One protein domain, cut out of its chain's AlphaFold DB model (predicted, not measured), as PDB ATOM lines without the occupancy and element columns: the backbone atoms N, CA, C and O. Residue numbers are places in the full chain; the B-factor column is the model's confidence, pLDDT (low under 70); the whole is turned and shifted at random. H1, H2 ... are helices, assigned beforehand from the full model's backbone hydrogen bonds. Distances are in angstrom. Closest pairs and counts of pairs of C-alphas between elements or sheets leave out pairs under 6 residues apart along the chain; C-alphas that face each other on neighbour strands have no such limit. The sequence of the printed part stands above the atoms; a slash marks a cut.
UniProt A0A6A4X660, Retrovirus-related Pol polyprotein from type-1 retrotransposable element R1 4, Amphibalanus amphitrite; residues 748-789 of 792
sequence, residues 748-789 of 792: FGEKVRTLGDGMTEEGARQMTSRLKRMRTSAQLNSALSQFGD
ATOM      1  N   PHE A 748      -2.427  22.093  -2.582       81.62
ATOM      2  CA  PHE A 748      -3.673  21.874  -1.851       81.62
ATOM      3  C   PHE A 748      -4.594  20.891  -2.589       81.62
ATOM      4  O   PHE A 748      -5.088  19.931  -1.996       81.62
ATOM      5  N   GLY A 749      -4.782  21.080  -3.898       81.50
ATOM      6  CA  GLY A 749      -5.617  20.210  -4.724       81.50
ATOM      7  C   GLY A 749      -5.088  18.778  -4.833       81.50
ATOM      8  O   GLY A 749      -5.879  17.841  -4.933       81.50
ATOM      9  N   GLU A 750      -3.772  18.577  -4.814       84.12
ATOM     10  CA  GLU A 750      -3.149  17.251  -4.780       84.12
ATOM     11  C   GLU A 750      -3.373  16.557  -3.429       84.12
ATOM     12  O   GLU A 750      -3.768  15.390  -3.393       84.12
ATOM     13  N   LYS A 751      -3.216  17.274  -2.309       80.62
ATOM     14  CA  LYS A 751      -3.438  16.713  -0.965       80.62
ATOM     15  C   LYS A 751      -4.893  16.346  -0.705       80.62
ATOM     16  O   LYS A 751      -5.151  15.279  -0.157       80.62
ATOM     17  N   VAL A 752      -5.842  17.158  -1.166       79.94
ATOM     18  CA  VAL A 752      -7.272  16.825  -1.069       79.94
ATOM     19  C   VAL A 752      -7.611  15.588  -1.905       79.94
ATOM     20  O   VAL A 752      -8.385  14.748  -1.459       79.94
ATOM     21  N   ARG A 753      -7.004  15.425  -3.089       80.06
ATOM     22  CA  ARG A 753      -7.233  14.251  -3.950       80.06
ATOM     23  C   ARG A 753      -6.575  12.971  -3.434       80.06
ATOM     24  O   ARG A 753      -7.083  11.892  -3.704       80.06
ATOM     25  N   THR A 754      -5.458  13.086  -2.721       78.88
ATOM     26  CA  THR A 754      -4.693  11.927  -2.226       78.88
ATOM     27  C   THR A 754      -5.115  11.470  -0.832       78.88
ATOM     28  O   THR A 754      -5.028  10.281  -0.546       78.88
ATOM     29  N   LEU A 755      -5.574  12.384   0.030       73.75
ATOM     30  CA  LEU A 755      -5.902  12.103   1.436       73.75
ATOM     31  C   LEU A 755      -7.382  12.326   1.789       73.75
ATOM     32  O   LEU A 755      -7.767  12.092   2.932       73.75
ATOM     33  N   GLY A 756      -8.197  12.814   0.851       73.38
ATOM     34  CA  GLY A 756      -9.590  13.165   1.112       73.38
ATOM     35  C   GLY A 756     -10.492  11.954   1.359       73.38
ATOM     36  O   GLY A 756     -10.461  10.972   0.622       73.38
ATOM     37  N   ASP A 757     -11.339  12.068   2.379       75.38
ATOM     38  CA  ASP A 757     -12.422  11.140   2.712       75.38
ATOM     39  C   ASP A 757     -13.809  11.792   2.506       75.38
ATOM     40  O   ASP A 757     -13.925  12.953   2.104       75.38
ATOM     41  N   GLY A 758     -14.895  11.070   2.804       65.31
ATOM     42  CA  GLY A 758     -16.265  11.578   2.628       65.31
ATOM     43  C   GLY A 758     -16.615  12.823   3.464       65.31
ATOM     44  O   GLY A 758     -17.542  13.549   3.116       65.31
ATOM     45  N   MET A 759     -15.866  13.115   4.535       65.56
ATOM     46  CA  MET A 759     -16.027  14.331   5.349       65.56
ATOM     47  C   MET A 759     -15.233  15.515   4.777       65.56
ATOM     48  O   MET A 759     -15.555  16.679   5.035       65.56
ATOM     49  N   THR A 760     -14.214  15.228   3.965       74.56
ATOM     50  CA  THR A 760     -13.337  16.221   3.341       74.56
ATOM     51  C   THR A 760     -14.068  17.031   2.267       74.56
ATOM     52  O   THR A 760     -13.788  18.220   2.106       74.56
ATOM     53  N   GLU A 761     -15.063  16.452   1.584       73.56
ATOM     54  CA  GLU A 761     -15.880  17.177   0.599       73.56
ATOM     55  C   GLU A 761     -16.707  18.301   1.250       73.56
ATOM     56  O   GLU A 761     -16.723  19.439   0.770       73.56
ATOM     57  N   GLU A 762     -17.343  18.017   2.388       73.62
ATOM     58  CA  GLU A 762     -18.122  19.008   3.135       73.62
ATOM     59  C   GLU A 762     -17.207  20.081   3.753       73.62
ATOM     60  O   GLU A 762     -17.499  21.280   3.669       73.62
ATOM     61  N   GLY A 763     -16.040  19.682   4.272       77.19
ATOM     62  CA  GLY A 763     -15.006  20.613   4.734       77.19
ATOM     63  C   GLY A 763     -14.516  21.559   3.628       77.19
ATOM     64  O   GLY A 763     -14.435  22.775   3.838       77.19
ATOM     65  N   ALA A 764     -14.275  21.039   2.421       77.06
ATOM     66  CA  ALA A 764     -13.864  21.833   1.264       77.06
ATOM     67  C   ALA A 764     -14.959  22.820   0.814       77.06
ATOM     68  O   ALA A 764     -14.663  23.982   0.498       77.06
ATOM     69  N   ARG A 765     -16.238  22.419   0.849       78.44
ATOM     70  CA  ARG A 765     -17.378  23.309   0.552       78.44
ATOM     71  C   ARG A 765     -17.504  24.439   1.573       78.44
ATOM     72  O   ARG A 765     -17.682  25.602   1.190       78.44
ATOM     73  N   GLN A 766     -17.354  24.138   2.861       79.00
ATOM     74  CA  GLN A 766     -17.409  25.141   3.928       79.00
ATOM     75  C   GLN A 766     -16.243  26.133   3.849       79.00
ATOM     76  O   GLN A 766     -16.461  27.343   3.978       79.00
ATOM     77  N   MET A 767     -15.030  25.653   3.561       79.69
ATOM     78  CA  MET A 767     -13.857  26.503   3.343       79.69
ATOM     79  C   MET A 767     -14.049  27.425   2.133       79.69
ATOM     80  O   MET A 767     -13.851  28.636   2.248       79.69
ATOM     81  N   THR A 768     -14.545  26.893   1.011       80.44
ATOM     82  CA  THR A 768     -14.843  27.676  -0.201       80.44
ATOM     83  C   THR A 768     -15.884  28.769   0.074       80.44
ATOM     84  O   THR A 768     -15.713  29.921  -0.326       80.44
ATOM     85  N   SER A 769     -16.947  28.447   0.818       82.00
ATOM     86  CA  SER A 769     -17.966  29.418   1.248       82.00
ATOM     87  C   SER A 769     -17.404  30.490   2.190       82.00
ATOM     88  O   SER A 769     -17.820  31.652   2.151       82.00
ATOM     89  N   ARG A 770     -16.455  30.130   3.061       80.88
ATOM     90  CA  ARG A 770     -15.795  31.080   3.963       80.88
ATOM     91  C   ARG A 770     -14.871  32.028   3.197       80.88
ATOM     92  O   ARG A 770     -14.960  33.226   3.438       80.88
ATOM     93  N   LEU A 771     -14.076  31.525   2.250       80.69
ATOM     94  CA  LEU A 771     -13.200  32.339   1.397       80.69
ATOM     95  C   LEU A 771     -13.997  33.355   0.564       80.69
ATOM     96  O   LEU A 771     -13.666  34.535   0.577       80.69
ATOM     97  N   LYS A 772     -15.117  32.945  -0.053       80.88
ATOM     98  CA  LYS A 772     -16.001  33.846  -0.828       80.88
ATOM     99  C   LYS A 772     -16.618  34.991  -0.009       80.88
ATOM    100  O   LYS A 772     -17.068  35.975  -0.585       80.88
ATOM    101  N   ARG A 773     -16.695  34.859   1.321       79.88
ATOM    102  CA  ARG A 773     -17.290  35.864   2.223       79.88
ATOM    103  C   ARG A 773     -16.276  36.852   2.801       79.88
ATOM    104  O   ARG A 773     -16.698  37.832   3.416       79.88
ATOM    105  N   MET A 774     -14.976  36.609   2.642       85.25
ATOM    106  CA  MET A 774     -13.937  37.521   3.130       85.25
ATOM    107  C   MET A 774     -13.877  38.778   2.260       85.25
ATOM    108  O   MET A 774     -14.033  38.701   1.045       85.25
ATOM    109  N   ARG A 775     -13.666  39.942   2.887       76.94
ATOM    110  CA  ARG A 775     -13.653  41.249   2.198       76.94
ATOM    111  C   ARG A 775     -12.371  42.054   2.407       76.94
ATOM    112  O   ARG A 775     -12.251  43.141   1.860       76.94
ATOM    113  N   THR A 776     -11.436  41.559   3.220       75.62
ATOM    114  CA  THR A 776     -10.223  42.300   3.605       75.62
ATOM    115  C   THR A 776      -8.989  41.400   3.592       75.62
ATOM    116  O   THR A 776      -9.082  40.209   3.902       75.62
ATOM    117  N   SER A 777      -7.822  41.971   3.285       70.81
ATOM    118  CA  SER A 777      -6.530  41.265   3.284       70.81
ATOM    119  C   SER A 777      -6.147  40.739   4.671       70.81
ATOM    120  O   SER A 777      -5.609  39.643   4.783       70.81
ATOM    121  N   ALA A 778      -6.509  41.450   5.742       70.81
ATOM    122  CA  ALA A 778      -6.281  41.007   7.119       70.81
ATOM    123  C   ALA A 778      -7.043  39.713   7.467       70.81
ATOM    124  O   ALA A 778      -6.500  38.836   8.138       70.81
ATOM    125  N   GLN A 779      -8.284  39.561   6.984       76.62
ATOM    126  CA  GLN A 779      -9.059  38.326   7.164       76.62
ATOM    127  C   GLN A 779      -8.432  37.146   6.417       76.62
ATOM    128  O   GLN A 779      -8.392  36.042   6.960       76.62
ATOM    129  N   LEU A 780      -7.931  37.382   5.199       77.50
ATOM    130  CA  LEU A 780      -7.271  36.359   4.389       77.50
ATOM    131  C   LEU A 780      -5.929  35.937   5.003       77.50
ATOM    132  O   LEU A 780      -5.698  34.747   5.193       77.50
ATOM    133  N   ASN A 781      -5.092  36.899   5.403       75.00
ATOM    134  CA  ASN A 781      -3.795  36.634   6.031       75.00
ATOM    135  C   ASN A 781      -3.948  35.899   7.365       75.00
ATOM    136  O   ASN A 781      -3.216  34.951   7.621       75.00
ATOM    137  N   SER A 782      -4.948  36.261   8.176       75.38
ATOM    138  CA  SER A 782      -5.256  35.533   9.412       75.38
ATOM    139  C   SER A 782      -5.747  34.103   9.161       75.38
ATOM    140  O   SER A 782      -5.567  33.244  10.021       75.38
ATOM    141  N   ALA A 783      -6.412  33.836   8.034       75.94
ATOM    142  CA  ALA A 783      -6.857  32.490   7.684       75.94
ATOM    143  C   ALA A 783      -5.704  31.631   7.144       75.94
ATOM    144  O   ALA A 783      -5.618  30.455   7.482       75.94
ATOM    145  N   LEU A 784      -4.808  32.225   6.348       73.44
ATOM    146  CA  LEU A 784      -3.600  31.563   5.852       73.44
ATOM    147  C   LEU A 784      -2.605  31.285   6.986       73.44
ATOM    148  O   LEU A 784      -2.057  30.191   7.043       73.44
ATOM    149  N   SER A 785      -2.435  32.215   7.934       70.12
ATOM    150  CA  SER A 785      -1.555  32.014   9.094       70.12
ATOM    151  C   SER A 785      -2.043  30.877   9.994       70.12
ATOM    152  O   SER A 785      -1.244  30.076  10.451       70.12
ATOM    153  N   GLN A 786      -3.363  30.727  10.170       69.94
ATOM    154  CA  GLN A 786      -3.941  29.588  10.897       69.94
ATOM    155  C   GLN A 786      -3.627  28.231  10.250       69.94
ATOM    156  O   GLN A 786      -3.649  27.216  10.940       69.94
ATOM    157  N   PHE A 787      -3.369  28.203   8.941       63.03
ATOM    158  CA  PHE A 787      -2.974  26.996   8.214       63.03
ATOM    159  C   PHE A 787      -1.451  26.785   8.207       63.03
ATOM    160  O   PHE A 787      -0.999  25.654   8.061       63.03
ATOM    161  N   GLY A 788      -0.676  27.868   8.334       57.91
ATOM    162  CA  GLY A 788       0.776  27.903   8.152       57.91
ATOM    163  C   GLY A 788       1.618  27.901   9.431       57.91
ATOM    164  O   GLY A 788       2.826  28.081   9.326       57.91
ATOM    165  N   ASP A 789       1.033  27.720  10.619       44.62
ATOM    166  CA  ASP A 789       1.790  27.731  11.879       44.62
ATOM    167  C   ASP A 789       2.699  26.491  12.012       44.62
ATOM    168  O   ASP A 789       2.339  25.456  12.577       44.62
TER     169      ASP A 789
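Overview. This is residues 748 to 789 of the 792 residues of the protein "Retrovirus-related Pol polyprotein from type-1 retrotransposable element R1 4" of Amphibalanus amphitrite (UniProt A0A6A4X660). The longest helix, H2, makes one long side of an open, loose frame, and the two shorter helices, H1 and H3, fold back from its two ends over the same side of it. H1, before H2 in the chain, and H3, after it, lie over opposite ends of H2 with a gap between them, and residues 784 to 789, of which 784 to 788 belong to H3, stick out free. The printed part has 42 residues with three named helices, in the order H1, H2, H3, and no named strand; the class is all helix. The whole is loose, with a radius of gyration of the C-alphas of 11.7 A and spans of 31 by 22 by 13 A.

Arrangement. H2, residues 758 to 773, is close to but not clearly touching H3, residues 777 to 788; their closest C-alphas, those of Leu 771 and Leu 780, are 7.8 A apart. These two helices run opposite ways at a shallow tilt of 25 degrees. H1, residues 748 to 755, is close to but not clearly touching H2, and their closest C-alphas, those of Val 752 and Thr 760, are 7.5 A apart. H1 and H2 run opposite ways at a shallow tilt of 16 degrees. H1 and H3 are apart. Every O i to N i+4 pair is within hydrogen-bond range in H1, against 11 of 12 in H2 and 7 of 8 in H3.

Along the chain. H2 is 24.3 A long from C-alpha 758 at (-16.265, 11.578, 2.628) to C-alpha 773 at (-17.290, 35.864, 2.223). H3 measures 16.0 A and ends with C-alpha 788 at (0.776, 27.903, 8.152). H1 measures 10.5 A and begins with C-alpha 748 at (-3.673, 21.874, -1.851).

Size, cuts and confidence. The two C-alphas farthest apart, those of Thr 754 and Thr 776, are 31.4 A apart. The printed part has no cut, and both links, H1 to H2 and H2 to H3, are tight. The mean pLDDT of the printed part is 75.2, and residues 758 to 759 and 786 to 789 are under 70.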